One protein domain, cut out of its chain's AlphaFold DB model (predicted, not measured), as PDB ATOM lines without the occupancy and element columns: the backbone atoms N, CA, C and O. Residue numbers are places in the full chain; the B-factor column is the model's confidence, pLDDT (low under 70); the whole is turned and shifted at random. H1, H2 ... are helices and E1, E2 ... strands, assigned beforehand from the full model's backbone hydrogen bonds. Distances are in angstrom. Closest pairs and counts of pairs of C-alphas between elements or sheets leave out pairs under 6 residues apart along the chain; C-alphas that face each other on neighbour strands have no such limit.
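This is residues 341 to 405 of the 432 residues of an uncharacterized protein of Pseudomonas amygdali pv. ulmi (UniProt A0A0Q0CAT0). A small, strongly twisted sheet of three strands has H1 set off to one side of it, while the short H2 only grazes it. Residues 363 to 374, a long loop with no named element, swing out between H2 and the sheet. The 65 printed residues hold two named helices and three named strands, in the order H1 H2 E1 E2 E3, and the class is mixed. The sheet, in the order E1 E2 E3, is antiparallel. The whole is compact, with a radius of gyration of the C-alphas of 11.9 A and spans of 31 by 29 by 18 A.

E2, residues 383 to 390, is the inner strand, between the edge strands E1, residues 375 to 378, and E3, residues 395 to 400. They form a meander, each strand the antiparallel neighbour of the one before. In the hairpin of E1 and E2, N 378 and O 383 are 2.9 A apart, within hydrogen-bond range. In the hairpin of E2 and E3, N 390 and O 395 are 2.8 A apart, also within range. H2, residues 358 to 362, is on the sheet but only grazes it, with residues 360 to 362; its closest C-alphas to E2 are those of Ala 360 and Val 388, 6.7 A. H1, residues 341 to 352, is not on the sheet, and is apart from E1, E2 and E3. H1 and H2 are close but not clearly touching, with the closest C-alphas, of Thr 350 and Pro 358, 7.2 A apart. In both helices every O i to N i+4 pair is within hydrogen-bond range.

H1 begins at C-alpha 341 (212.529, 184.246, 194.066) and is 17.0 A long; H2 is 6.3 A. E1 is 9.6 A, E2 21.9 A and E3 16.3 A, ending at C-alpha 400 (204.079, 200.726, 207.697).

The farthest C-alphas, of Asp 341 and Lys 394, are 33.5 A apart. The printed part has no cut, and the link from H2 to E1 is long. Mean pLDDT of the printed part is 70.3; 37 residues are under 70, among them 354 to 374 and 387 to 397.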
ATOM      1  N   ASP A 341     212.654 182.780 194.058       90.81
ATOM      2  CA  ASP A 341     212.529 184.246 194.066       90.81
ATOM      3  C   ASP A 341     211.472 184.716 195.076       90.81
ATOM      4  O   ASP A 341     211.716 185.635 195.861       90.81
ATOM      5  N   CYS A 342     210.326 184.029 195.132       88.69
ATOM      6  CA  CYS A 342     209.300 184.278 196.146       88.69
ATOM      7  C   CYS A 342     209.812 184.030 197.576       88.69
ATOM      8  O   CYS A 342     209.446 184.776 198.482       88.69
ATOM      9  N   GLY A 343     210.656 183.013 197.783       87.50
ATOM     10  CA  GLY A 343     211.277 182.724 199.076       87.50
ATOM     11  C   GLY A 343     212.181 183.858 199.563       87.50
ATOM     12  O   GLY A 343     212.031 184.312 200.696       87.50
ATOM     13  N   ALA A 344     213.051 184.375 198.690       90.25
ATOM     14  CA  ALA A 344     213.922 185.507 199.010       90.25
ATOM     15  C   ALA A 344     213.117 186.776 199.347       90.25
ATOM     16  O   ALA A 344     213.356 187.405 200.379       90.25
ATOM     17  N   ALA A 345     212.108 187.115 198.537       88.50
ATOM     18  CA  ALA A 345     211.238 188.260 198.812       88.50
ATOM     19  C   ALA A 345     210.463 188.099 200.132       88.50
ATOM     20  O   ALA A 345     210.355 189.046 200.913       88.50
ATOM     21  N   ALA A 346     209.941 186.899 200.409       85.00
ATOM     22  CA  ALA A 346     209.215 186.614 201.642       85.00
ATOM     23  C   ALA A 346     210.109 186.729 202.886       85.00
ATOM     24  O   ALA A 346     209.655 187.262 203.901       85.00
ATOM     25  N   ALA A 347     211.364 186.277 202.807       86.06
ATOM     26  CA  ALA A 347     212.333 186.405 203.892       86.06
ATOM     27  C   ALA A 347     212.590 187.880 204.240       86.06
ATOM     28  O   ALA A 347     212.446 188.262 205.403       86.06
ATOM     29  N   ILE A 348     212.849 188.723 203.230       87.12
ATOM     30  CA  ILE A 348     213.066 190.167 203.424       87.12
ATOM     31  C   ILE A 348     211.829 190.821 204.047       87.12
ATOM     32  O   ILE A 348     211.923 191.507 205.064       87.12
ATOM     33  N   LEU A 349     210.644 190.570 203.479       80.44
ATOM     34  CA  LEU A 349     209.395 191.163 203.964       80.44
ATOM     35  C   LEU A 349     209.058 190.732 205.399       80.44
ATOM     36  O   LEU A 349     208.531 191.540 206.165       80.44
ATOM     37  N   THR A 350     209.353 189.484 205.766       79.38
ATOM     38  CA  THR A 350     209.100 188.958 207.116       79.38
ATOM     39  C   THR A 350     210.047 189.583 208.134       79.38
ATOM     40  O   THR A 350     209.590 190.053 209.177       79.38
ATOM     41  N   ALA A 351     211.342 189.639 207.819       80.88
ATOM     42  CA  ALA A 351     212.352 190.202 208.709       80.88
ATOM     43  C   ALA A 351     212.145 191.707 208.950       80.88
ATOM     44  O   ALA A 351     212.284 192.181 210.074       80.88
ATOM     45  N   GLU A 352     211.719 192.449 207.928       77.31
ATOM     46  CA  GLU A 352     211.436 193.886 208.035       77.31
ATOM     47  C   GLU A 352     210.074 194.195 208.687       77.31
ATOM     48  O   GLU A 352     209.805 195.333 209.078       77.31
ATOM     49  N   ASN A 353     209.192 193.198 208.834       71.50
ATOM     50  CA  ASN A 353     207.875 193.366 209.450       71.50
ATOM     51  C   ASN A 353     207.632 192.351 210.584       71.50
ATOM     52  O   ASN A 353     206.616 191.643 210.566       71.50
ATOM     53  N   PRO A 354     208.462 192.347 211.652       63.12
ATOM     54  CA  PRO A 354     208.372 191.381 212.759       63.12
ATOM     55  C   PRO A 354     207.063 191.508 213.552       63.12
ATOM     56  O   PRO A 354     206.688 190.655 214.356       63.12
ATOM     57  N   LYS A 355     206.310 192.590 213.314       64.19
ATOM     58  CA  LYS A 355     204.953 192.766 213.822       64.19
ATOM     59  C   LYS A 355     204.029 191.637 213.352       64.19
ATOM     60  O   LYS A 355     203.072 191.344 214.064       64.19
ATOM     61  N   PHE A 356     204.254 190.981 212.225       62.00
ATOM     62  CA  PHE A 356     203.412 189.862 211.807       62.00
ATOM     63  C   PHE A 356     204.085 188.541 212.149       62.00
ATOM     64  O   PHE A 356     205.245 188.332 211.824       62.00
ATOM     65  N   ASN A 357     203.354 187.631 212.800       62.53
ATOM     66  CA  ASN A 357     203.850 186.265 212.904       62.53
ATOM     67  C   ASN A 357     203.732 185.589 211.516       62.53
ATOM     68  O   ASN A 357     202.794 185.896 210.767       62.53
ATOM     69  N   PRO A 358     204.636 184.658 211.164       60.47
ATOM     70  CA  PRO A 358     204.608 183.979 209.864       60.47
ATOM     71  C   PRO A 358     203.260 183.311 209.560       60.47
ATOM     72  O   PRO A 358     202.779 183.335 208.427       60.47
ATOM     73  N   HIS A 359     202.589 182.785 210.592       63.94
ATOM     74  CA  HIS A 359     201.259 182.199 210.445       63.94
ATOM     75  C   HIS A 359     200.215 183.223 209.973       63.94
ATOM     76  O   HIS A 359     199.432 182.905 209.080       63.94
ATOM     77  N   ALA A 360     200.174 184.438 210.535       61.25
ATOM     78  CA  ALA A 360     199.193 185.436 210.113       61.25
ATOM     79  C   ALA A 360     199.453 185.905 208.678       61.25
ATOM     80  O   ALA A 360     198.492 186.147 207.958       61.25
ATOM     81  N   LEU A 361     200.718 185.976 208.243       61.34
ATOM     82  CA  LEU A 361     201.056 186.250 206.841       61.34
ATOM     83  C   LEU A 361     200.561 185.131 205.913       61.34
ATOM     84  O   LEU A 361     199.951 185.422 204.889       61.34
ATOM     85  N   ARG A 362     200.745 183.859 206.295       64.06
ATOM     86  CA  ARG A 362     200.299 182.696 205.507       64.06
ATOM     87  C   ARG A 362     198.777 182.618 205.356       64.06
ATOM     88  O   ARG A 362     198.294 182.183 204.316       64.06
ATOM     89  N   SER A 363     198.026 183.007 206.384       63.31
ATOM     90  CA  SER A 363     196.556 182.978 206.389       63.31
ATOM     91  C   SER A 363     195.914 184.327 206.043       63.31
ATOM     92  O   SER A 363     194.722 184.511 206.285       63.31
ATOM     93  N   ALA A 364     196.687 185.299 205.553       61.66
ATOM     94  CA  ALA A 364     196.173 186.627 205.255       61.66
ATOM     95  C   ALA A 364     195.276 186.594 204.008       61.66
ATOM     96  O   ALA A 364     195.732 186.297 202.906       61.66
ATOM     97  N   ALA A 365     193.996 186.933 204.174       63.44
ATOM     98  CA  ALA A 365     193.098 187.165 203.049       63.44
ATOM     99  C   ALA A 365     193.407 188.520 202.392       63.44
ATOM    100  O   ALA A 365     193.695 189.503 203.083       63.44
ATOM    101  N   TYR A 366     193.359 188.573 201.055       65.19
ATOM    102  CA  TYR A 366     193.633 189.805 200.306       65.19
ATOM    103  C   TYR A 366     192.607 190.907 200.609       65.19
ATOM    104  O   TYR A 366     192.964 192.080 200.710       65.19
ATOM    105  N   LEU A 367     191.348 190.517 200.801       62.09
ATOM    106  CA  LEU A 367     190.269 191.372 201.286       62.09
ATOM    107  C   LEU A 367     189.904 190.941 202.707       62.09
ATOM    108  O   LEU A 367     189.971 189.757 203.038       62.09
ATOM    109  N   SER A 368     189.566 191.905 203.560       60.62
ATOM    110  CA  SER A 368     188.927 191.603 204.844       60.62
ATOM    111  C   SER A 368     187.442 191.306 204.663       60.62
ATOM    112  O   SER A 368     186.880 191.635 203.627       60.62
ATOM    113  N   ASP A 369     186.798 190.837 205.730       60.56
ATOM    114  CA  ASP A 369     185.335 190.727 205.810       60.56
ATOM    115  C   ASP A 369     184.626 192.084 205.559       60.56
ATOM    116  O   ASP A 369     183.523 192.103 205.028       60.56
ATOM    117  N   ASP A 370     185.295 193.215 205.851       60.22
ATOM    118  CA  ASP A 370     184.835 194.589 205.547       60.22
ATOM    119  C   ASP A 370     185.401 195.166 204.219       60.22
ATOM    120  O   ASP A 370     185.559 196.382 204.088       60.22
ATOM    121  N   ASP A 371     185.849 194.325 203.278       57.66
ATOM    122  CA  ASP A 371     186.394 194.708 201.953       57.66
ATOM    123  C   ASP A 371     187.626 195.644 201.933       57.66
ATOM    124  O   ASP A 371     188.058 196.125 200.882       57.66
ATOM    125  N   LYS A 372     188.291 195.874 203.071       61.19
ATOM    126  CA  LYS A 372     189.542 196.645 203.115       61.19
ATOM    127  C   LYS A 372     190.728 195.805 202.615       61.19
ATOM    128  O   LYS A 372     191.034 194.770 203.231       61.19
ATOM    129  N   PRO A 373     191.456 196.265 201.578       61.38
ATOM    130  CA  PRO A 373     192.555 195.513 200.986       61.38
ATOM    131  C   PRO A 373     193.718 195.289 201.960       61.38
ATOM    132  O   PRO A 373     193.938 196.047 202.911       61.38
ATOM    133  N   LEU A 374     194.486 194.223 201.706       67.44
ATOM    134  CA  LEU A 374     195.694 193.837 202.446       67.44
ATOM    135  C   LEU A 374     196.720 194.966 202.553       67.44
ATOM    136  O   LEU A 374     197.412 195.090 203.570       67.44
ATOM    137  N   HIS A 375     196.745 195.819 201.533       70.50
ATOM    138  CA  HIS A 375     197.610 196.980 201.430       70.50
ATOM    139  C   HIS A 375     196.757 198.220 201.208       70.50
ATOM    140  O   HIS A 375     195.854 198.208 200.374       70.50
ATOM    141  N   HIS A 376     197.050 199.288 201.935       69.56
ATOM    142  CA  HIS A 376     196.429 200.587 201.708       69.56
ATOM    143  C   HIS A 376     197.463 201.686 201.908       69.56
ATOM    144  O   HIS A 376     198.338 201.588 202.770       69.56
ATOM    145  N   TRP A 377     197.379 202.718 201.076       70.69
ATOM    146  CA  TRP A 377     198.198 203.910 201.223       70.69
ATOM    147  C   TRP A 377     197.670 204.746 202.389       70.69
ATOM    148  O   TRP A 377     196.470 205.009 202.463       70.69
ATOM    149  N   ASP A 378     198.553 205.150 203.299       68.88
ATOM    150  CA  ASP A 378     198.224 206.123 204.332       68.88
ATOM    151  C   ASP A 378     198.685 207.508 203.883       68.88
ATOM    152  O   ASP A 378     199.876 207.819 203.911       68.88
ATOM    153  N   SER A 379     197.729 208.341 203.473       70.31
ATOM    154  CA  SER A 379     197.998 209.698 202.992       70.31
ATOM    155  C   SER A 379     198.608 210.613 204.056       70.31
ATOM    156  O   SER A 379     199.324 211.541 203.697       70.31
ATOM    157  N   ASN A 380     198.370 210.354 205.346       69.88
ATOM    158  CA  ASN A 380     198.901 211.176 206.437       69.88
ATOM    159  C   ASN A 380     200.363 210.837 206.742       69.88
ATOM    160  O   ASN A 380     201.136 211.712 207.117       69.88
ATOM    161  N   LEU A 381     200.742 209.564 206.593       66.00
ATOM    162  CA  LEU A 381     202.114 209.095 206.821       66.00
ATOM    163  C   LEU A 381     202.947 208.998 205.538       66.00
ATOM    164  O   LEU A 381     204.136 208.698 205.615       66.00
ATOM    165  N   GLY A 382     202.334 209.214 204.370       69.75
ATOM    166  CA  GLY A 382     203.001 209.131 203.072       69.75
ATOM    167  C   GLY A 382     203.616 207.757 202.801       69.75
ATOM    168  O   GLY A 382     204.667 207.674 202.171       69.75
ATOM    169  N   CYS A 383     203.012 206.681 203.318       71.06
ATOM    170  CA  CYS A 383     203.581 205.339 203.226       71.06
ATOM    171  C   CYS A 383     202.536 204.259 202.932       71.06
ATOM    172  O   CYS A 383     201.358 204.363 203.287       71.06
ATOM    173  N   LEU A 384     202.988 203.174 202.298       71.06
ATOM    174  CA  LEU A 384     202.171 201.987 202.085       71.06
ATOM    175  C   LEU A 384     202.119 201.167 203.378       71.06
ATOM    176  O   LEU A 384     203.152 200.788 203.938       71.06
ATOM    177  N   LYS A 385     200.910 200.869 203.846       73.44
ATOM    178  CA  LYS A 385     200.684 200.020 205.013       73.44
ATOM    179  C   LYS A 385     200.287 198.618 204.592       73.44
ATOM    180  O   LYS A 385     199.420 198.433 203.742       73.44
ATOM    181  N   TRP A 386     200.875 197.633 205.260       70.62
ATOM    182  CA  TRP A 386     200.423 196.248 205.241       70.62
ATOM    183  C   TRP A 386     199.573 195.993 206.476       70.62
ATOM    184  O   TRP A 386     199.976 196.340 207.588       70.62
ATOM    185  N   GLY A 387     198.412 195.363 206.322       69.62
ATOM    186  CA  GLY A 387     197.597 194.988 207.470       69.62
ATOM    187  C   GLY A 387     197.086 193.564 207.383       69.62
ATOM    188  O   GLY A 387     196.554 193.181 206.354       69.62
ATOM    189  N   VAL A 388     197.138 192.821 208.484       67.31
ATOM    190  CA  VAL A 388     196.604 191.456 208.575       67.31
ATOM    191  C   VAL A 388     195.410 191.425 209.522       67.31
ATOM    192  O   VAL A 388     195.470 191.977 210.628       67.31
ATOM    193  N   SER A 389     194.319 190.798 209.074       65.50
ATOM    194  CA  SER A 389     193.122 190.608 209.896       65.50
ATOM    195  C   SER A 389     193.439 189.718 211.101       65.50
ATOM    196  O   SER A 389     194.137 188.712 210.979       65.50
ATOM    197  N   LYS A 390     192.924 190.085 212.275       67.19
ATOM    198  CA  LYS A 390     192.890 189.245 213.475       67.19
ATOM    199  C   LYS A 390     191.427 188.908 213.774       67.19
ATOM    200  O   LYS A 390     190.820 189.596 214.598       67.19
ATOM    201  N   PRO A 391     190.867 187.843 213.167       60.12
ATOM    202  CA  PRO A 391     189.436 187.538 213.252       60.12
ATOM    203  C   PRO A 391     188.953 187.392 214.698       60.12
ATOM    204  O   PRO A 391     187.938 187.956 215.088       60.12
ATOM    205  N   ARG A 392     189.758 186.727 215.540       59.56
ATOM    206  CA  ARG A 392     189.453 186.517 216.967       59.56
ATOM    207  C   ARG A 392     189.389 187.809 217.784       59.56
ATOM    208  O   ARG A 392     188.713 187.839 218.801       59.56
ATOM    209  N   ALA A 393     190.102 188.852 217.364       59.12
ATOM    210  CA  ALA A 393     190.164 190.129 218.072       59.12
ATOM    211  C   ALA A 393     189.313 191.223 217.406       59.12
ATOM    212  O   ALA A 393     189.347 192.355 217.874       59.12
ATOM    213  N   LYS A 394     188.611 190.913 216.299       63.25
ATOM    214  CA  LYS A 394     187.893 191.884 215.448       63.25
ATOM    215  C   LYS A 394     188.719 193.145 215.144       63.25
ATOM    216  O   LYS A 394     188.211 194.260 215.137       63.25
ATOM    217  N   ALA A 395     190.022 192.969 214.938       64.81
ATOM    218  CA  ALA A 395     190.973 194.063 214.780       64.81
ATOM    219  C   ALA A 395     191.963 193.757 213.656       64.81
ATOM    220  O   ALA A 395     192.136 192.606 213.253       64.81
ATOM    221  N   ARG A 396     192.668 194.783 213.176       65.25
ATOM    222  CA  ARG A 396     193.729 194.625 212.178       65.25
ATOM    223  C   ARG A 396     195.067 194.991 212.791       65.25
ATOM    224  O   ARG A 396     195.213 196.061 213.376       65.25
ATOM    225  N   LYS A 397     196.061 194.115 212.648       69.44
ATOM    226  CA  LYS A 397     197.446 194.510 212.922       69.44
ATOM    227  C   LYS A 397     197.960 195.194 211.669       69.44
ATOM    228  O   LYS A 397     197.814 194.633 210.591       69.44
ATOM    229  N   VAL A 398     198.505 196.394 211.803       70.69
ATOM    230  CA  VAL A 398     198.976 197.190 210.667       70.69
ATOM    231  C   VAL A 398     200.430 197.578 210.909       70.69
ATOM    232  O   VAL A 398     200.812 197.894 212.037       70.69
ATOM    233  N   SER A 399     201.239 197.523 209.858       71.69
ATOM    234  CA  SER A 399     202.624 197.983 209.852       71.69
ATOM    235  C   SER A 399     202.844 198.857 208.628       71.69
ATOM    236  O   SER A 399     202.399 198.508 207.535       71.69
ATOM    237  N   ALA A 400     203.509 199.993 208.817       75.31
ATOM    238  CA  ALA A 400     204.079 200.726 207.697       75.31
ATOM    239  C   ALA A 400     205.205 199.879 207.099       75.31
ATOM    240  O   ALA A 400     205.993 199.298 207.850       75.31
ATOM    241  N   LEU A 401     205.258 199.790 205.773       72.19
ATOM    242  CA  LEU A 401     206.379 199.148 205.102       72.19
ATOM    243  C   LEU A 401     207.608 200.051 205.214       72.19
ATOM    244  O   LEU A 401     207.534 201.245 204.917       72.19
ATOM    245  N   SER A 402     208.738 199.476 205.628       79.31
ATOM    246  CA  SER A 402     210.033 200.151 205.532       79.31
ATOM    247  C   SER A 402     210.350 200.482 204.063       79.31
ATOM    248  O   SER A 402     209.829 199.809 203.168       79.31
ATOM    249  N   PRO A 403     211.222 201.467 203.771       81.12
ATOM    250  CA  PRO A 403     211.631 201.769 202.395       81.12
ATOM    251  C   PRO A 403     212.131 200.530 201.638       81.12
ATOM    252  O   PRO A 403     211.781 200.318 200.477       81.12
ATOM    253  N   ARG A 404     212.873 199.660 202.334       82.62
ATOM    254  CA  ARG A 404     213.337 198.370 201.820       82.62
ATOM    255  C   ARG A 404     212.172 197.434 201.495       82.62
ATOM    256  O   ARG A 404     212.071 196.970 200.365       82.62
ATOM    257  N   SER A 405     211.251 197.213 202.436       79.44
ATOM    258  CA  SER A 405     210.059 196.384 202.192       79.44
ATOM    259  C   SER A 405     209.208 196.911 201.039       79.44
ATOM    260  O   SER A 405     208.680 196.136 200.245       79.44
TER     261      SER A 405